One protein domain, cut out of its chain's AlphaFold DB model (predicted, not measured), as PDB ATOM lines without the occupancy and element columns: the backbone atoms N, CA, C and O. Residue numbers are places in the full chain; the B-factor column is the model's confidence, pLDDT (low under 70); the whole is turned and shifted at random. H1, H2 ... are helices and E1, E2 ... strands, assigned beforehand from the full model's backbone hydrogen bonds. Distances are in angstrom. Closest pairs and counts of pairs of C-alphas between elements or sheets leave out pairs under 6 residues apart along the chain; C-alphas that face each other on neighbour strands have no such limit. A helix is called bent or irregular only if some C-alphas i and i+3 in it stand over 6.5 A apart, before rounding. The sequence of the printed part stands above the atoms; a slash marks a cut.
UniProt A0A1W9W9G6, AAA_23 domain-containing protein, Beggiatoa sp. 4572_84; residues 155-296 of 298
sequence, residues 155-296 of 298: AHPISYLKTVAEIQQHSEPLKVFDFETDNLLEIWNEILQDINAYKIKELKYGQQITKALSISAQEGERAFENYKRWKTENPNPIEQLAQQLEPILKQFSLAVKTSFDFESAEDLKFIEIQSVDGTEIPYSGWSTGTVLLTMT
ATOM      1  N   ALA A 155     -19.967  27.738  58.148       49.41
ATOM      2  CA  ALA A 155     -20.365  26.778  57.117       49.41
ATOM      3  C   ALA A 155     -19.150  25.962  56.633       49.41
ATOM      4  O   ALA A 155     -17.995  26.356  56.815       49.41
ATOM      5  N   HIS A 156     -19.402  24.804  56.015       46.75
ATOM      6  CA  HIS A 156     -18.343  23.966  55.445       46.75
ATOM      7  C   HIS A 156     -17.514  24.750  54.396       46.75
ATOM      8  O   HIS A 156     -18.088  25.518  53.629       46.75
ATOM      9  N   PRO A 157     -16.193  24.510  54.260       42.81
ATOM     10  CA  PRO A 157     -15.302  25.261  53.355       42.81
ATOM     11  C   PRO A 157     -15.812  25.411  51.919       42.81
ATOM     12  O   PRO A 157     -15.644  26.444  51.278       42.81
ATOM     13  N   ILE A 158     -16.490  24.376  51.431       43.06
ATOM     14  CA  ILE A 158     -16.951  24.264  50.050       43.06
ATOM     15  C   ILE A 158     -18.249  25.051  49.810       43.06
ATOM     16  O   ILE A 158     -18.504  25.439  48.677       43.06
ATOM     17  N   SER A 159     -19.057  25.346  50.838       47.59
ATOM     18  CA  SER A 159     -20.337  26.051  50.642       47.59
ATOM     19  C   SER A 159     -20.182  27.531  50.283       47.59
ATOM     20  O   SER A 159     -21.147  28.147  49.845       47.59
ATOM     21  N   TYR A 160     -18.989  28.102  50.468       47.84
ATOM     22  CA  TYR A 160     -18.668  29.477  50.065       47.84
ATOM     23  C   TYR A 160     -18.098  29.574  48.649       47.84
ATOM     24  O   TYR A 160     -18.065  30.659  48.071       47.84
ATOM     25  N   LEU A 161     -17.648  28.449  48.091       44.88
ATOM     26  CA  LEU A 161     -17.107  28.386  46.744       44.88
ATOM     27  C   LEU A 161     -18.266  28.267  45.760       44.88
ATOM     28  O   LEU A 161     -18.786  27.172  45.541       44.88
ATOM     29  N   LYS A 162     -18.649  29.392  45.143       47.34
ATOM     30  CA  LYS A 162     -19.570  29.347  44.005       47.34
ATOM     31  C   LYS A 162     -18.933  28.509  42.890       47.34
ATOM     32  O   LYS A 162     -17.758  28.688  42.552       47.34
ATOM     33  N   THR A 163     -19.675  27.565  42.317       46.62
ATOM     34  CA  THR A 163     -19.169  26.799  41.169       46.62
ATOM     35  C   THR A 163     -18.993  27.716  39.952       46.62
ATOM     36  O   THR A 163     -19.661  28.737  39.824       46.62
ATOM     37  N   VAL A 164     -18.121  27.354  39.000       41.97
ATOM     38  CA  VAL A 164     -17.941  28.120  37.743       41.97
ATOM     39  C   VAL A 164     -19.281  28.351  37.019       41.97
ATOM     40  O   VAL A 164     -19.469  29.387  36.392       41.97
ATOM     41  N   ALA A 165     -20.233  27.421  37.157       45.34
ATOM     42  CA  ALA A 165     -21.584  27.536  36.613       45.34
ATOM     43  C   ALA A 165     -22.468  28.563  37.354       45.34
ATOM     44  O   ALA A 165     -23.312  29.198  36.728       45.34
ATOM     45  N   GLU A 166     -22.263  28.760  38.658       48.38
ATOM     46  CA  GLU A 166     -22.949  29.783  39.464       48.38
ATOM     47  C   GLU A 166     -22.377  31.188  39.223       48.38
ATOM     48  O   GLU A 166     -23.107  32.172  39.289       48.38
ATOM     49  N   ILE A 167     -21.085  31.288  38.894       46.88
ATOM     50  CA  ILE A 167     -20.413  32.558  38.567       46.88
ATOM     51  C   ILE A 167     -20.813  33.052  37.164       46.88
ATOM     52  O   ILE A 167     -20.966  34.248  36.938       46.88
ATOM     53  N   GLN A 168     -21.065  32.134  36.225       48.22
ATOM     54  CA  GLN A 168     -21.455  32.453  34.843       48.22
ATOM     55  C   GLN A 168     -22.868  33.049  34.687       48.22
ATOM     56  O   GLN A 168     -23.240  33.419  33.574       48.22
ATOM     57  N   GLN A 169     -23.660  33.155  35.761       47.78
ATOM     58  CA  GLN A 169     -24.987  33.785  35.720       47.78
ATOM     59  C   GLN A 169     -24.973  35.312  35.889       47.78
ATOM     60  O   GLN A 169     -26.021  35.933  35.705       47.78
ATOM     61  N   HIS A 170     -23.828  35.937  36.193       44.78
ATOM     62  CA  HIS A 170     -23.757  37.387  36.374       44.78
ATOM     63  C   HIS A 170     -23.171  38.143  35.175       44.78
ATOM     64  O   HIS A 170     -22.261  37.692  34.484       44.78
ATOM     65  N   SER A 171     -23.809  39.293  34.938       53.56
ATOM     66  CA  SER A 171     -23.579  40.324  33.926       53.56
ATOM     67  C   SER A 171     -22.139  40.856  33.907       53.56
ATOM     68  O   SER A 171     -21.353  40.529  34.784       53.56
ATOM     69  N   GLU A 172     -21.811  41.683  32.902       54.06
ATOM     70  CA  GLU A 172     -20.487  42.298  32.695       54.06
ATOM     71  C   GLU A 172     -19.727  42.642  33.995       54.06
ATOM     72  O   GLU A 172     -20.343  43.190  34.912       54.06
ATOM     73  N   PRO A 173     -18.397  42.402  34.046       55.44
ATOM     74  CA  PRO A 173     -17.589  42.594  35.249       55.44
ATOM     75  C   PRO A 173     -17.804  43.986  35.842       55.44
ATOM     76  O   PRO A 173     -17.726  45.005  35.134       55.44
ATOM     77  N   LEU A 174     -18.078  44.027  37.145       53.97
ATOM     78  CA  LEU A 174     -18.324  45.274  37.853       53.97
ATOM     79  C   LEU A 174     -17.041  46.108  37.821       53.97
ATOM     80  O   LEU A 174     -15.970  45.700  38.253       53.97
ATOM     81  N   LYS A 175     -17.133  47.327  37.278       56.44
ATOM     82  CA  LYS A 175     -15.980  48.246  37.201       56.44
ATOM     83  C   LYS A 175     -15.711  48.981  38.517       56.44
ATOM     84  O   LYS A 175     -14.713  49.697  38.608       56.44
ATOM     85  N   VAL A 176     -16.631  48.889  39.479       58.00
ATOM     86  CA  VAL A 176     -16.614  49.607  40.758       58.00
ATOM     87  C   VAL A 176     -17.218  48.698  41.824       58.00
ATOM     88  O   VAL A 176     -18.309  48.185  41.607       58.00
ATOM     89  N   PHE A 177     -16.519  48.549  42.949       62.22
ATOM     90  CA  PHE A 177     -16.972  47.800  44.119       62.22
ATOM     91  C   PHE A 177     -17.219  48.766  45.282       62.22
ATOM     92  O   PHE A 177     -16.297  49.477  45.697       62.22
ATOM     93  N   ASP A 178     -18.436  48.786  45.824       65.25
ATOM     94  CA  ASP A 178     -18.755  49.483  47.072       65.25
ATOM     95  C   ASP A 178     -18.959  48.458  48.189       65.25
ATOM     96  O   ASP A 178     -20.035  47.895  48.371       65.25
ATOM     97  N   PHE A 179     -17.910  48.252  48.983       63.94
ATOM     98  CA  PHE A 179     -17.881  47.257  50.051       63.94
ATOM     99  C   PHE A 179     -18.878  47.515  51.200       63.94
ATOM    100  O   PHE A 179     -18.974  46.693  52.110       63.94
ATOM    101  N   GLU A 180     -19.603  48.639  51.216       61.03
ATOM    102  CA  GLU A 180     -20.708  48.827  52.167       61.03
ATOM    103  C   GLU A 180     -22.065  48.362  51.662       61.03
ATOM    104  O   GLU A 180     -22.903  47.970  52.475       61.03
ATOM    105  N   THR A 181     -22.325  48.526  50.368       61.62
ATOM    106  CA  THR A 181     -23.649  48.278  49.785       61.62
ATOM    107  C   THR A 181     -23.696  46.960  49.044       61.62
ATOM    108  O   THR A 181     -24.728  46.292  49.048       61.62
ATOM    109  N   ASP A 182     -22.586  46.596  48.413       65.31
ATOM    110  CA  ASP A 182     -22.463  45.360  47.672       65.31
ATOM    111  C   ASP A 182     -22.200  44.214  48.649       65.31
ATOM    112  O   ASP A 182     -21.603  44.384  49.719       65.31
ATOM    113  N   ASN A 183     -22.654  43.015  48.286       68.62
ATOM    114  CA  ASN A 183     -22.383  41.845  49.099       68.62
ATOM    115  C   ASN A 183     -20.878  41.578  49.080       68.62
ATOM    116  O   ASN A 183     -20.311  41.184  48.061       68.62
ATOM    117  N   LEU A 184     -20.243  41.769  50.233       64.50
ATOM    118  CA  LEU A 184     -18.813  41.580  50.393       64.50
ATOM    119  C   LEU A 184     -18.340  40.218  49.876       64.50
ATOM    120  O   LEU A 184     -17.326  40.155  49.193       64.50
ATOM    121  N   LEU A 185     -19.051  39.135  50.204       64.06
ATOM    122  CA  LEU A 185     -18.665  37.794  49.769       64.06
ATOM    123  C   LEU A 185     -18.762  37.655  48.249       64.06
ATOM    124  O   LEU A 185     -18.014  36.883  47.661       64.06
ATOM    125  N   GLU A 186     -19.662  38.389  47.597       67.88
ATOM    126  CA  GLU A 186     -19.772  38.396  46.139       67.88
ATOM    127  C   GLU A 186     -18.639  39.186  45.494       67.88
ATOM    128  O   GLU A 186     -17.974  38.636  44.620       67.88
ATOM    129  N   ILE A 187     -18.341  40.393  45.993       67.19
ATOM    130  CA  ILE A 187     -17.164  41.172  45.572       67.19
ATOM    131  C   ILE A 187     -15.902  40.331  45.731       67.19
ATOM    132  O   ILE A 187     -15.051  40.269  44.849       67.19
ATOM    133  N   TRP A 188     -15.772  39.671  46.876       68.00
ATOM    134  CA  TRP A 188     -14.578  38.922  47.207       68.00
ATOM    135  C   TRP A 188     -14.430  37.657  46.365       68.00
ATOM    136  O   TRP A 188     -13.330  37.329  45.931       68.00
ATOM    137  N   ASN A 189     -15.540  36.982  46.064       67.75
ATOM    138  CA  ASN A 189     -15.553  35.876  45.113       67.75
ATOM    139  C   ASN A 189     -15.202  36.326  43.689       67.75
ATOM    140  O   ASN A 189     -14.560  35.559  42.977       67.75
ATOM    141  N   GLU A 190     -15.598  37.536  43.284       70.31
ATOM    142  CA  GLU A 190     -15.221  38.122  41.992       70.31
ATOM    143  C   GLU A 190     -13.724  38.469  41.961       70.31
ATOM    144  O   GLU A 190     -13.013  38.036  41.057       70.31
ATOM    145  N   ILE A 191     -13.206  39.150  42.991       68.56
ATOM    146  CA  ILE A 191     -11.781  39.508  43.108       68.56
ATOM    147  C   ILE A 191     -10.894  38.258  43.148       68.56
ATOM    148  O   ILE A 191      -9.860  38.202  42.482       68.56
ATOM    149  N   LEU A 192     -11.281  37.247  43.926       73.31
ATOM    150  CA  LEU A 192     -10.510  36.015  44.084       73.31
ATOM    151  C   LEU A 192     -10.888  34.930  43.074       73.31
ATOM    152  O   LEU A 192     -10.444  33.798  43.246       73.31
ATOM    153  N   GLN A 193     -11.678  35.218  42.037       76.50
ATOM    154  CA  GLN A 193     -12.207  34.188  41.140       76.50
ATOM    155  C   GLN A 193     -11.107  33.283  40.572       76.50
ATOM    156  O   GLN A 193     -11.223  32.056  40.635       76.50
ATOM    157  N   ASP A 194     -10.031  33.871  40.052       78.62
ATOM    158  CA  ASP A 194      -8.924  33.122  39.450       78.62
ATOM    159  C   ASP A 194      -8.151  32.316  40.492       78.62
ATOM    160  O   ASP A 194      -7.810  31.153  40.258       78.62
ATOM    161  N   ILE A 195      -7.941  32.907  41.673       79.12
ATOM    162  CA  ILE A 195      -7.335  32.230  42.818       79.12
ATOM    163  C   ILE A 195      -8.199  31.029  43.196       79.12
ATOM    164  O   ILE A 195      -7.720  29.901  43.136       79.12
ATOM    165  N   ASN A 196      -9.483  31.227  43.479       75.06
ATOM    166  CA  ASN A 196     -10.427  30.181  43.864       75.06
ATOM    167  C   ASN A 196     -10.545  29.080  42.800       75.06
ATOM    168  O   ASN A 196     -10.525  27.894  43.133       75.06
ATOM    169  N   ALA A 197     -10.604  29.439  41.515       79.75
ATOM    170  CA  ALA A 197     -10.631  28.479  40.415       79.75
ATOM    171  C   ALA A 197      -9.352  27.630  40.357       79.75
ATOM    172  O   ALA A 197      -9.428  26.419  40.116       79.75
ATOM    173  N   TYR A 198      -8.190  28.243  40.605       84.12
ATOM    174  CA  TYR A 198      -6.921  27.535  40.746       84.12
ATOM    175  C   TYR A 198      -6.954  26.573  41.939       84.12
ATOM    176  O   TYR A 198      -6.723  25.375  41.754       84.12
ATOM    177  N   LYS A 199      -7.351  27.066  43.125       77.06
ATOM    178  CA  LYS A 199      -7.453  26.277  44.367       77.06
ATOM    179  C   LYS A 199      -8.335  25.035  44.169       77.06
ATOM    180  O   LYS A 199      -7.955  23.919  44.519       77.06
ATOM    181  N   ILE A 200      -9.504  25.199  43.543       77.62
ATOM    182  CA  ILE A 200     -10.444  24.099  43.263       77.62
ATOM    183  C   ILE A 200      -9.822  23.045  42.336       77.62
ATOM    184  O   ILE A 200     -10.039  21.846  42.531       77.62
ATOM    185  N   LYS A 201      -9.079  23.460  41.301       84.62
ATOM    186  CA  LYS A 201      -8.407  22.519  40.390       84.62
ATOM    187  C   LYS A 201      -7.308  21.742  41.107       84.62
ATOM    188  O   LYS A 201      -7.237  20.527  40.939       84.62
ATOM    189  N   GLU A 202      -6.505  22.410  41.925       83.38
ATOM    190  CA  GLU A 202      -5.445  21.767  42.701       83.38
ATOM    191  C   GLU A 202      -6.001  20.722  43.682       83.38
ATOM    192  O   GLU A 202      -5.533  19.582  43.698       83.38
ATOM    193  N   LEU A 203      -7.091  21.038  44.391       78.75
ATOM    194  CA  LEU A 203      -7.800  20.079  45.249       78.75
ATOM    195  C   LEU A 203      -8.278  18.839  44.481       78.75
ATOM    196  O   LEU A 203      -8.163  17.711  44.970       78.75
ATOM    197  N   LYS A 204      -8.793  19.017  43.258       83.44
ATOM    198  CA  LYS A 204      -9.207  17.891  42.404       83.44
ATOM    199  C   LYS A 204      -8.027  16.990  42.047       83.44
ATOM    200  O   LYS A 204      -8.192  15.771  42.076       83.44
ATOM    201  N   TYR A 205      -6.853  17.553  41.755       86.12
ATOM    202  CA  TYR A 205      -5.641  16.760  41.531       86.12
ATOM    203  C   TYR A 205      -5.215  16.003  42.792       86.12
ATOM    204  O   TYR A 205      -4.952  14.805  42.705       86.12
ATOM    205  N   GLY A 206      -5.245  16.632  43.972       83.50
ATOM    206  CA  GLY A 206      -4.961  15.951  45.243       83.50
ATOM    207  C   GLY A 206      -5.878  14.743  45.494       83.50
ATOM    208  O   GLY A 206      -5.420  13.651  45.848       83.50
ATOM    209  N   GLN A 207      -7.178  14.890  45.217       83.44
ATOM    210  CA  GLN A 207      -8.141  13.786  45.299       83.44
ATOM    211  C   GLN A 207      -7.869  12.683  44.267       83.44
ATOM    212  O   GLN A 207      -8.012  11.501  44.583       83.44
ATOM    213  N   GLN A 208      -7.492  13.046  43.037       87.69
ATOM    214  CA  GLN A 208      -7.138  12.081  41.991       87.69
ATOM    215  C   GLN A 208      -5.890  11.282  42.364       87.69
ATOM    216  O   GLN A 208      -5.908  10.064  42.228       87.69
ATOM    217  N   ILE A 209      -4.855  11.941  42.891       89.62
ATOM    218  CA  ILE A 209      -3.628  11.290  43.364       89.62
ATOM    219  C   ILE A 209      -3.959  10.302  44.483       89.62
ATOM    220  O   ILE A 209      -3.573   9.140  44.409       89.62
ATOM    221  N   THR A 210      -4.745  10.727  45.475       86.81
ATOM    222  CA  THR A 210      -5.151   9.866  46.599       86.81
ATOM    223  C   THR A 210      -5.918   8.631  46.117       86.81
ATOM    224  O   THR A 210      -5.621   7.505  46.520       86.81
ATOM    225  N   LYS A 211      -6.875   8.813  45.196       89.62
ATOM    226  CA  LYS A 211      -7.613   7.700  44.577       89.62
ATOM    227  C   LYS A 211      -6.691   6.796  43.758       89.62
ATOM    228  O   LYS A 211      -6.810   5.581  43.849       89.62
ATOM    229  N   ALA A 212      -5.752   7.349  43.003       89.50
ATOM    230  CA  ALA A 212      -4.827   6.568  42.190       89.50
ATOM    231  C   ALA A 212      -3.851   5.745  43.049       89.50
ATOM    232  O   ALA A 212      -3.637   4.567  42.771       89.50
ATOM    233  N   LEU A 213      -3.355   6.318  44.151       88.81
ATOM    234  CA  LEU A 213      -2.526   5.620  45.139       88.81
ATOM    235  C   LEU A 213      -3.262   4.448  45.795       88.81
ATOM    236  O   LEU A 213      -2.645   3.417  46.053       88.81
ATOM    237  N   SER A 214      -4.577   4.569  46.017       88.88
ATOM    238  CA  SER A 214      -5.388   3.450  46.523       88.88
ATOM    239  C   SER A 214      -5.533   2.288  45.530       88.88
ATOM    240  O   SER A 214      -5.833   1.172  45.948       88.88
ATOM    241  N   ILE A 215      -5.304   2.527  44.232       91.88
ATOM    242  CA  ILE A 215      -5.318   1.495  43.186       91.88
ATOM    243  C   ILE A 215      -3.938   0.840  43.085       91.88
ATOM    244  O   ILE A 215      -3.825  -0.382  43.144       91.88
ATOM    245  N   SER A 216      -2.881   1.640  42.906       91.44
ATOM    246  CA  SER A 216      -1.494   1.168  42.926       91.44
ATOM    247  C   SER A 216      -0.498   2.324  43.042       91.44
ATOM    248  O   SER A 216      -0.794   3.461  42.673       91.44
ATOM    249  N   ALA A 217       0.736   2.018  43.454       89.94
ATOM    250  CA  ALA A 217       1.828   2.993  43.459       89.94
ATOM    251  C   ALA A 217       2.119   3.568  42.057       89.94
ATOM    252  O   ALA A 217       2.399   4.753  41.922       89.94
ATOM    253  N   GLN A 218       2.007   2.748  41.003       91.88
ATOM    254  CA  GLN A 218       2.269   3.181  39.628       91.88
ATOM    255  C   GLN A 218       1.201   4.156  39.109       91.88
ATOM    256  O   GLN A 218       1.527   5.125  38.427       91.88
ATOM    257  N   GLU A 219      -0.069   3.915  39.437       89.00
ATOM    258  CA  GLU A 219      -1.157   4.841  39.104       89.00
ATOM    259  C   GLU A 219      -1.039   6.143  39.905       89.00
ATOM    260  O   GLU A 219      -1.235   7.224  39.350       89.00
ATOM    261  N   GLY A 220      -0.638   6.057  41.179       90.31
ATOM    262  CA  GLY A 220      -0.300   7.225  41.991       90.31
ATOM    263  C   GLY A 220       0.783   8.099  41.356       90.31
ATOM    264  O   GLY A 220       0.588   9.304  41.213       90.31
ATOM    265  N   GLU A 221       1.878   7.487  40.897       91.75
ATOM    266  CA  GLU A 221       2.974   8.200  40.227       91.75
ATOM    267  C   GLU A 221       2.501   8.888  38.938       91.75
ATOM    268  O   GLU A 221       2.794  10.058  38.702       91.75
ATOM    269  N   ARG A 222       1.683   8.207  38.122       90.56
ATOM    270  CA  ARG A 222       1.098   8.801  36.905       90.56
ATOM    271  C   ARG A 222       0.216  10.009  37.219       90.56
ATOM    272  O   ARG A 222       0.299  11.026  36.529       90.56
ATOM    273  N   ALA A 223      -0.629   9.913  38.245       89.69
ATOM    274  CA  ALA A 223      -1.474  11.021  38.679       89.69
ATOM    275  C   ALA A 223      -0.640  12.203  39.201       89.69
ATOM    276  O   ALA A 223      -0.959  13.359  38.916       89.69
ATOM    277  N   PHE A 224       0.453  11.920  39.911       91.81
ATOM    278  CA  PHE A 224       1.365  12.937  40.423       91.81
ATOM    279  C   PHE A 224       2.138  13.654  39.306       91.81
ATOM    280  O   PHE A 224       2.229  14.882  39.315       91.81
ATOM    281  N   GLU A 225       2.617  12.930  38.295       93.19
ATOM    282  CA  GLU A 225       3.270  13.528  37.123       93.19
ATOM    283  C   GLU A 225       2.314  14.415  36.308       93.19
ATOM    284  O   GLU A 225       2.692  15.500  35.858       93.19
ATOM    285  N   ASN A 226       1.044  14.018  36.183       92.19
ATOM    286  CA  ASN A 226       0.020  14.867  35.569       92.19
ATOM    287  C   ASN A 226      -0.200  16.166  36.361       92.19
ATOM    288  O   ASN A 226      -0.290  17.239  35.764       92.19
ATOM    289  N   TYR A 227      -0.237  16.088  37.695       91.81
ATOM    290  CA  TYR A 227      -0.330  17.266  38.558       91.81
ATOM    291  C   TYR A 227       0.886  18.195  38.401       91.81
ATOM    292  O   TYR A 227       0.707  19.399  38.213       91.81
ATOM    293  N   LYS A 228       2.116  17.657  38.386       91.81
ATOM    294  CA  LYS A 228       3.337  18.452  38.144       91.81
ATOM    295  C   LYS A 228       3.294  19.190  36.808       91.81
ATOM    296  O   LYS A 228       3.629  20.376  36.745       91.81
ATOM    297  N   ARG A 229       2.871  18.502  35.741       93.19
ATOM    298  CA  ARG A 229       2.726  19.111  34.413       93.19
ATOM    299  C   ARG A 229       1.720  20.255  34.449       93.19
ATOM    300  O   ARG A 229       2.050  21.362  34.036       93.19
ATOM    301  N   TRP A 230       0.539  20.016  35.020       93.81
ATOM    302  CA  TRP A 230      -0.487  21.045  35.157       93.81
ATOM    303  C   TRP A 230       0.018  22.273  35.927       93.81
ATOM    304  O   TRP A 230      -0.194  23.392  35.465       93.81
ATOM    305  N   LYS A 231       0.742  22.080  37.038       88.81
ATOM    306  CA  LYS A 231       1.313  23.172  37.847       88.81
ATOM    307  C   LYS A 231       2.344  24.007  37.081       88.81
ATOM    308  O   LYS A 231       2.449  25.207  37.295       88.81
ATOM    309  N   THR A 232       3.076  23.383  36.159       88.88
ATOM    310  CA  THR A 232       4.047  24.074  35.296       88.88
ATOM    311  C   THR A 232       3.348  24.892  34.205       88.88
ATOM    312  O   THR A 232       3.776  25.994  33.878       88.88
ATOM    313  N   GLU A 233       2.255  24.366  33.649       92.38
ATOM    314  CA  GLU A 233       1.472  25.019  32.589       92.38
ATOM    315  C   GLU A 233       0.505  26.089  33.119       92.38
ATOM    316  O   GLU A 233       0.047  26.943  32.361       92.38
ATOM    317  N   ASN A 234       0.176  26.048  34.412       89.25
ATOM    318  CA  ASN A 234      -0.778  26.940  35.064       89.25
ATOM    319  C   ASN A 234      -0.081  27.589  36.273       89.25
ATOM    320  O   ASN A 234      -0.074  27.000  37.358       89.25
ATOM    321  N   PRO A 235       0.523  28.780  36.102       86.62
ATOM    322  CA  PRO A 235       1.126  29.524  37.203       86.62
ATOM    323  C   PRO A 235       0.095  29.845  38.283       86.62
ATOM    324  O   PRO A 235      -1.057  30.157  37.974       86.62
ATOM    325  N   ASN A 236       0.512  29.795  39.546       85.62
ATOM    326  CA  ASN A 236      -0.370  30.061  40.670       85.62
ATOM    327  C   ASN A 236      -0.670  31.575  40.770       85.62
ATOM    328  O   ASN A 236       0.250  32.367  40.997       85.62
ATOM    329  N   PRO A 237      -1.932  32.016  40.626       84.44
ATOM    330  CA  PRO A 237      -2.280  33.436  40.671       84.44
ATOM    331  C   PRO A 237      -1.975  34.089  42.029       84.44
ATOM    332  O   PRO A 237      -1.673  35.281  42.071       84.44
ATOM    333  N   ILE A 238      -1.969  33.331  43.137       82.75
ATOM    334  CA  ILE A 238      -1.603  33.889  44.450       82.75
ATOM    335  C   ILE A 238      -0.110  34.237  44.529       82.75
ATOM    336  O   ILE A 238       0.261  35.178  45.221       82.75
ATOM    337  N   GLU A 239       0.752  33.531  43.786       86.50
ATOM    338  CA  GLU A 239       2.185  33.839  43.719       86.50
ATOM    339  C   GLU A 239       2.427  35.133  42.943       86.50
ATOM    340  O   GLU A 239       3.266  35.943  43.333       86.50
ATOM    341  N   GLN A 240       1.658  35.365  41.876       83.75
ATOM    342  CA  GLN A 240       1.716  36.627  41.136       83.75
ATOM    343  C   GLN A 240       1.298  37.801  42.024       83.75
ATOM    344  O   GLN A 240       1.980  38.825  42.061       83.75
ATOM    345  N   LEU A 241       0.216  37.638  42.789       82.38
ATOM    346  CA  LEU A 241      -0.219  38.641  43.754       82.38
ATOM    347  C   LEU A 241       0.822  38.860  44.862       82.38
ATOM    348  O   LEU A 241       1.126  40.002  45.211       82.38
ATOM    349  N   ALA A 242       1.416  37.782  45.377       85.00
ATOM    350  CA  ALA A 242       2.473  37.848  46.380       85.00
ATOM    351  C   ALA A 242       3.660  38.692  45.900       85.00
ATOM    352  O   ALA A 242       4.115  39.568  46.633       85.00
ATOM    353  N   GLN A 243       4.105  38.499  44.655       87.44
ATOM    354  CA  GLN A 243       5.186  39.287  44.051       87.44
ATOM    355  C   GLN A 243       4.847  40.781  43.966       87.44
ATOM    356  O   GLN A 243       5.717  41.626  44.167       87.44
ATOM    357  N   GLN A 244       3.588  41.127  43.691       84.06
ATOM    358  CA  GLN A 244       3.154  42.524  43.631       84.06
ATOM    359  C   GLN A 244       3.091  43.184  45.014       84.06
ATOM    360  O   GLN A 244       3.405  44.369  45.143       84.06
ATOM    361  N   LEU A 245       2.705  42.432  46.049       82.44
ATOM    362  CA  LEU A 245       2.598  42.927  47.424       82.44
ATOM    363  C   LEU A 245       3.931  42.895  48.188       82.44
ATOM    364  O   LEU A 245       4.090  43.627  49.170       82.44
ATOM    365  N   GLU A 246       4.904  42.103  47.737       85.75
ATOM    366  CA  GLU A 246       6.207  41.927  48.389       85.75
ATOM    367  C   GLU A 246       6.930  43.250  48.716       85.75
ATOM    368  O   GLU A 246       7.380  43.400  49.859       85.75
ATOM    369  N   PRO A 247       7.007  44.257  47.815       87.00
ATOM    370  CA  PRO A 247       7.694  45.520  48.105       87.00
ATOM    371  C   PRO A 247       7.115  46.278  49.306       87.00
ATOM    372  O   PRO A 247       7.809  47.102  49.906       87.00
ATOM    373  N   ILE A 248       5.849  46.018  49.640       81.81
ATOM    374  CA  ILE A 248       5.148  46.630  50.765       81.81
ATOM    375  C   ILE A 248       5.271  45.737  52.001       81.81
ATOM    376  O   ILE A 248       5.742  46.193  53.040       81.81
ATOM    377  N   LEU A 249       4.896  44.460  51.888       83.62
ATOM    378  CA  LEU A 249       4.825  43.530  53.020       83.62
ATOM    379  C   LEU A 249       6.188  43.282  53.675       83.62
ATOM    380  O   LEU A 249       6.291  43.241  54.902       83.62
ATOM    381  N   LYS A 250       7.258  43.229  52.879       87.44
ATOM    382  CA  LYS A 250       8.618  43.010  53.382       87.44
ATOM    383  C   LYS A 250       9.098  44.119  54.320       87.44
ATOM    384  O   LYS A 250       9.905  43.856  55.207       87.44
ATOM    385  N   GLN A 251       8.567  45.340  54.186       85.62
ATOM    386  CA  GLN A 251       8.869  46.449  55.103       85.62
ATOM    387  C   GLN A 251       8.343  46.191  56.522       85.62
ATOM    388  O   GLN A 251       8.848  46.768  57.481       85.62
ATOM    389  N   PHE A 252       7.361  45.298  56.653       81.94
ATOM    390  CA  PHE A 252       6.748  44.892  57.914       81.94
ATOM    391  C   PHE A 252       7.188  43.491  58.360       81.94
ATOM    392  O   PHE A 252       6.630  42.961  59.314       81.94
ATOM    393  N   SER A 253       8.190  42.890  57.704       87.06
ATOM    394  CA  SER A 253       8.582  41.484  57.912       87.06
ATOM    395  C   SER A 253       7.437  40.492  57.661       87.06
ATOM    396  O   SER A 253       7.353  39.452  58.312       87.06
ATOM    397  N   LEU A 254       6.581  40.810  56.685       87.19
ATOM    398  CA  LEU A 254       5.442  40.001  56.256       87.19
ATOM    399  C   LEU A 254       5.640  39.475  54.828       87.19
ATOM    400  O   LEU A 254       6.360  40.075  54.025       87.19
ATOM    401  N   ALA A 255       4.944  38.393  54.502       87.62
ATOM    402  CA  ALA A 255       4.814  37.821  53.169       87.62
ATOM    403  C   ALA A 255       3.401  37.254  52.974       87.62
ATOM    404  O   ALA A 255       2.728  36.901  53.941       87.62
ATOM    405  N   VAL A 256       2.950  37.153  51.724       85.88
ATOM    406  CA  VAL A 256       1.731  36.398  51.399       85.88
ATOM    407  C   VAL A 256       2.032  34.909  51.549       85.88
ATOM    408  O   VAL A 256       3.047  34.436  51.034       85.88
ATOM    409  N   LYS A 257       1.155  34.168  52.229       84.62
ATOM    410  CA  LYS A 257       1.227  32.706  52.281       84.62
ATOM    411  C   LYS A 257       0.731  32.157  50.944       84.62
ATOM    412  O   LYS A 257      -0.425  32.331  50.565       84.62
ATOM    413  N   THR A 258       1.647  31.560  50.186       79.81
ATOM    414  CA  THR A 258       1.369  30.986  48.858       79.81
ATOM    415  C   THR A 258       1.234  29.466  48.889       79.81
ATOM    416  O   THR A 258       0.773  28.878  47.909       79.81
ATOM    417  N   SER A 259       1.641  28.832  49.995       71.69
ATOM    418  CA  SER A 259       1.496  27.398  50.225       71.69
ATOM    419  C   SER A 259       0.065  27.040  50.616       71.69
ATOM    420  O   SER A 259      -0.643  27.809  51.263       71.69
ATOM    421  N   PHE A 260      -0.350  25.851  50.193       63.03
ATOM    422  CA  PHE A 260      -1.696  25.336  50.384       63.03
ATOM    423  C   PHE A 260      -1.742  24.363  51.556       63.03
ATOM    424  O   PHE A 260      -1.470  23.182  51.364       63.03
ATOM    425  N   ASP A 261      -2.156  24.850  52.721       57.59
ATOM    426  CA  ASP A 261      -2.502  24.016  53.871       57.59
ATOM    427  C   ASP A 261      -3.942  24.359  54.257       57.59
ATOM    428  O   ASP A 261      -4.196  25.419  54.817       57.59
ATOM    429  N   PHE A 262      -4.898  23.514  53.858       56.22
ATOM    430  CA  PHE A 262      -6.296  23.693  54.244       56.22
ATOM    431  C   PHE A 262      -6.525  23.057  55.607       56.22
ATOM    432  O   PHE A 262      -6.644  21.832  55.701       56.22
ATOM    433  N   GLU A 263      -6.662  23.884  56.634       52.47
ATOM    434  CA  GLU A 263      -7.219  23.449  57.912       52.47
ATOM    435  C   GLU A 263      -8.687  23.878  58.041       52.47
ATOM    436  O   GLU A 263      -9.468  23.198  58.715       52.47
ATOM    437  N   SER A 264      -9.108  24.948  57.348       51.88
ATOM    438  CA  SER A 264     -10.436  25.529  57.546       51.88
ATOM    439  C   SER A 264     -11.070  26.195  56.309       51.88
ATOM    440  O   SER A 264     -10.488  26.343  55.238       51.88
ATOM    441  N   ALA A 265     -12.341  26.586  56.458       47.91
ATOM    442  CA  ALA A 265     -13.095  27.367  55.474       47.91
ATOM    443  C   ALA A 265     -12.612  28.819  55.356       47.91
ATOM    444  O   ALA A 265     -12.950  29.505  54.390       47.91
ATOM    445  N   GLU A 266     -11.890  29.304  56.363       51.12
ATOM    446  CA  GLU A 266     -11.413  30.682  56.468       51.12
ATOM    447  C   GLU A 266     -10.247  30.930  55.498       51.12
ATOM    448  O   GLU A 266     -10.161  32.010  54.914       51.12
ATOM    449  N   ASP A 267      -9.493  29.876  55.176       55.00
ATOM    450  CA  ASP A 267      -8.339  29.842  54.264       55.00
ATOM    451  C   ASP A 267      -8.717  30.116  52.786       55.00
ATOM    452  O   ASP A 267      -7.891  30.356  51.892       55.00
ATOM    453  N   LEU A 268     -10.019  30.063  52.492       55.06
ATOM    454  CA  LEU A 268     -10.611  30.412  51.199       55.06
ATOM    455  C   LEU A 268     -11.154  31.844  51.168       55.06
ATOM    456  O   LEU A 268     -11.402  32.374  50.087       55.06
ATOM    457  N   LYS A 269     -11.355  32.461  52.336       55.78
ATOM    458  CA  LYS A 269     -12.026  33.755  52.472       55.78
ATOM    459  C   LYS A 269     -11.076  34.934  52.427       55.78
ATOM    460  O   LYS A 269     -11.572  36.019  52.195       55.78
ATOM    461  N   PHE A 270      -9.766  34.786  52.620       65.19
ATOM    462  CA  PHE A 270      -8.820  35.910  52.553       65.19
ATOM    463  C   PHE A 270      -7.477  35.485  51.967       65.19
ATOM    464  O   PHE A 270      -7.160  34.300  51.867       65.19
ATOM    465  N   ILE A 271      -6.685  36.475  51.558       75.50
ATOM    466  CA  ILE A 271      -5.275  36.265  51.239       75.50
ATOM    467  C   ILE A 271      -4.525  36.220  52.566       75.50
ATOM    468  O   ILE A 271      -4.393  37.240  53.242       75.50
ATOM    469  N   GLU A 272      -4.072  35.031  52.945       77.75
ATOM    470  CA  GLU A 272      -3.316  34.820  54.173       77.75
ATOM    471  C   GLU A 272      -1.939  35.481  54.111       77.75
ATOM    472  O   GLU A 272      -1.274  35.522  53.069       77.75
ATOM    473  N   ILE A 273      -1.494  35.970  55.265       82.25
ATOM    474  CA  ILE A 273      -0.146  36.492  55.456       82.25
ATOM    475  C   ILE A 273       0.579  35.687  56.525       82.25
ATOM    476  O   ILE A 273       0.002  35.222  57.508       82.25
ATOM    477  N   GLN A 274       1.880  35.582  56.338       85.69
ATOM    478  CA  GLN A 274       2.809  34.962  57.263       85.69
ATOM    479  C   GLN A 274       3.983  35.905  57.492       85.69
ATOM    480  O   GLN A 274       4.227  36.837  56.718       85.69
ATOM    481  N   SER A 275       4.732  35.674  58.556       85.88
ATOM    482  CA  SER A 275       6.030  36.307  58.714       85.88
ATOM    483  C   SER A 275       7.026  35.762  57.677       85.88
ATOM    484  O   SER A 275       6.828  34.698  57.088       85.88
ATOM    485  N   VAL A 276       8.118  36.489  57.422       84.88
ATOM    486  CA  VAL A 276       9.134  36.072  56.427       84.88
ATOM    487  C   VAL A 276       9.789  34.724  56.779       84.88
ATOM    488  O   VAL A 276      10.239  34.011  55.887       84.88
ATOM    489  N   ASP A 277       9.822  34.355  58.058       84.25
ATOM    490  CA  ASP A 277      10.283  33.057  58.569       84.25
ATOM    491  C   ASP A 277       9.229  31.935  58.475       84.25
ATOM    492  O   ASP A 277       9.531  30.797  58.822       84.25
ATOM    493  N   GLY A 278       8.027  32.226  57.965       82.25
ATOM    494  CA  GLY A 278       6.975  31.236  57.710       82.25
ATOM    495  C   GLY A 278       6.020  30.998  58.879       82.25
ATOM    496  O   GLY A 278       5.233  30.058  58.827       82.25
ATOM    497  N   THR A 279       6.060  31.829  59.926       84.62
ATOM    498  CA  THR A 279       5.089  31.747  61.022       84.62
ATOM    499  C   THR A 279       3.764  32.343  60.562       84.62
ATOM    500  O   THR A 279       3.693  33.506  60.156       84.62
ATOM    501  N   GLU A 280       2.699  31.547  60.629       78.75
ATOM    502  CA  GLU A 280       1.358  32.005  60.286       78.75
ATOM    503  C   GLU A 280       0.872  33.063  61.277       78.75
ATOM    504  O   GLU A 280       1.015  32.923  62.495       78.75
ATOM    505  N   ILE A 281       0.301  34.144  60.747       76.44
ATOM    506  CA  ILE A 281      -0.232  35.223  61.569       76.44
ATOM    507  C   ILE A 281      -1.746  35.051  61.597       76.44
ATOM    508  O   ILE A 281      -2.394  35.327  60.584       76.44
ATOM    509  N   PRO A 282      -2.334  34.650  62.737       71.69
ATOM    510  CA  PRO A 282      -3.767  34.441  62.813       71.69
ATOM    511  C   PRO A 282      -4.490  35.754  62.531       71.69
ATOM    512  O   PRO A 282      -4.052  36.821  62.972       71.69
ATOM    513  N   TYR A 283      -5.625  35.671  61.842       65.94
ATOM    514  CA  TYR A 283      -6.433  36.833  61.475       65.94
ATOM    515  C   TYR A 283      -6.765  37.735  62.679       65.94
ATOM    516  O   TYR A 283      -6.745  38.961  62.584       65.94
ATOM    517  N   SER A 284      -6.993  37.142  63.857       63.41
ATOM    518  CA  SER A 284      -7.242  37.868  65.112       63.41
ATOM    519  C   SER A 284      -6.102  38.806  65.536       63.41
ATOM    520  O   SER A 284      -6.334  39.743  66.299       63.41
ATOM    521  N   GLY A 285      -4.883  38.576  65.044       64.88
ATOM    522  CA  GLY A 285      -3.714  39.420  65.271       64.88
ATOM    523  C   GLY A 285      -3.540  40.551  64.252       64.88
ATOM    524  O   GLY A 285      -2.592  41.328  64.373       64.88
ATOM    525  N   TRP A 286      -4.402  40.657  63.236       71.31
ATOM    526  CA  TRP A 286      -4.224  41.629  62.159       71.31
ATOM    527  C   TRP A 286      -4.737  43.010  62.566       71.31
ATOM    528  O   TRP A 286      -5.814  43.171  63.139       71.31
ATOM    529  N   SER A 287      -3.975  44.049  62.218       65.75
ATOM    530  CA  SER A 287      -4.462  45.422  62.344       65.75
ATOM    531  C   SER A 287      -5.508  45.721  61.267       65.75
ATOM    532  O   SER A 287      -5.464  45.151  60.177       65.75
ATOM    533  N   THR A 288      -6.387  46.698  61.511       63.44
ATOM    534  CA  THR A 288      -7.340  47.194  60.502       63.44
ATOM    535  C   THR A 288      -6.637  47.560  59.189       63.44
ATOM    536  O   THR A 288      -7.139  47.257  58.115       63.44
ATOM    537  N   GLY A 289      -5.443  48.163  59.258       60.78
ATOM    538  CA  GLY A 289      -4.657  48.515  58.072       60.78
ATOM    539  C   GLY A 289      -4.105  47.302  57.320       60.78
ATOM    540  O   GLY A 289      -4.035  47.328  56.096       60.78
ATOM    541  N   THR A 290      -3.762  46.232  58.037       66.38
ATOM    542  CA  THR A 290      -3.287  44.969  57.458       66.38
ATOM    543  C   THR A 290      -4.411  44.256  56.715       66.38
ATOM    544  O   THR A 290      -4.227  43.877  55.563       66.38
ATOM    545  N   VAL A 291      -5.594  44.166  57.334       64.25
ATOM    546  CA  VAL A 291      -6.797  43.597  56.708       64.25
ATOM    547  C   VAL A 291      -7.153  44.372  55.439       64.25
ATOM    548  O   VAL A 291      -7.335  43.777  54.381       64.25
ATOM    549  N   LEU A 292      -7.159  45.707  55.504       62.28
ATOM    550  CA  LEU A 292      -7.391  46.551  54.330       62.28
ATOM    551  C   LEU A 292      -6.387  46.273  53.209       62.28
ATOM    552  O   LEU A 292      -6.787  46.158  52.055       62.28
ATOM    553  N   LEU A 293      -5.101  46.120  53.532       63.56
ATOM    554  CA  LEU A 293      -4.061  45.847  52.542       63.56
ATOM    555  C   LEU A 293      -4.266  44.499  51.842       63.56
ATOM    556  O   LEU A 293      -4.112  44.416  50.629       63.56
ATOM    557  N   THR A 294      -4.675  43.474  52.590       61.56
ATOM    558  CA  THR A 294      -5.039  42.163  52.031       61.56
ATOM    559  C   THR A 294      -6.376  42.168  51.295       61.56
ATOM    560  O   THR A 294      -6.619  41.266  50.508       61.56
ATOM    561  N   MET A 295      -7.230  43.171  51.534       55.84
ATOM    562  CA  MET A 295      -8.549  43.336  50.913       55.84
ATOM    563  C   MET A 295      -8.562  44.276  49.703       55.84
ATOM    564  O   MET A 295      -9.586  44.402  49.034       55.84
ATOM    565  N   THR A 296      -7.459  44.971  49.422       51.44
ATOM    566  CA  THR A 296      -7.411  45.937  48.323       51.44
ATOM    567  C   THR A 296      -7.118  45.190  47.019       51.44
ATOM    568  O   THR A 296      -6.035  44.615  46.906       51.44
TER     569      THR A 296
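What this domain is: This is residues 155 to 296 of the 298 residues of the protein "AAA_23 domain-containing protein" of Beggiatoa sp. 4572_84 (UniProt A0A1W9W9G6). A long helical hairpin, H4 and H5, makes an arm that reaches from a loosely built head. In the head, kinked H6 packs on the small strand hairpin E1 and E2, with H7 near H6; H1, H2 and H3 lie toward the base of H4. The printed part has 142 residues, mostly helix, in the order H1 H2 H3 H4 H5 H6 E1 E2 H7, the two strands antiparallel. It is only just compact, close to loose, with a radius of gyration of the C-alphas of 17.2 A, and spans 51 by 42 by 29 A.

Where its parts are: E1 is residues 254 to 256 and E2 residues 273 to 275. H6, residues 237 to 252, measures 22.6 A; it is irregular, C-alphas 244 and 247 being 7.0 A apart, with a kink of 63 degrees near residue 246. H4, residues 193 to 215, runs 33.5 A from C-alpha 193 at (-12.207, 34.188, 41.140); H5, residues 217 to 233, runs 24.6 A. H1 is residues 157 to 160, H2 164 to 167, H3 184 to 191. H7, residues 288 to 295, ends at C-alpha 295 at (-8.549, 43.336, 50.913).

How they stand to each other: In the hairpin E1 and E2, N 255 and O 274 are within hydrogen-bond range at 2.8 A. The closest C-alphas of H6 and E1, Ala 242 and Val 256, are 5.3 A apart. H6 and H7 are near each other, with 5 pairs of C-alphas within 10 A. H6 touches H4, closest at the C-alphas of Pro 237 and Ile 195, 5.6 A, at a steep tilt of 65 degrees. H4 and H5 touch, closest at the C-alphas of Leu 213 and Gly 220, 4.2 A, at a shallow tilt of 17 degrees, opposite ways. H3 is close to H4 but not clearly touching, the C-alphas of Asn 189 and Asn 196 being 7.8 A apart; so is H2, with Val 164 and Ala 197 at 7.8 A between C-alphas. H1 and H4 are apart. Every O i to N i+4 pair is within hydrogen-bond range in H3, H4, H5 and H7, and 8 of 12 in H6; H1 and H2 are too short for such a pair.

The domain as a whole: The C-alphas farthest apart, Thr 181 and Gln 218, are 53.0 A apart. The printed part has no cut; the links H2 to H3, E1 to E2 and E2 to H7 are long. Mean pLDDT of the printed part is 72.9, and 60 residues are under 70, among them 155 to 189 and 260 to 270.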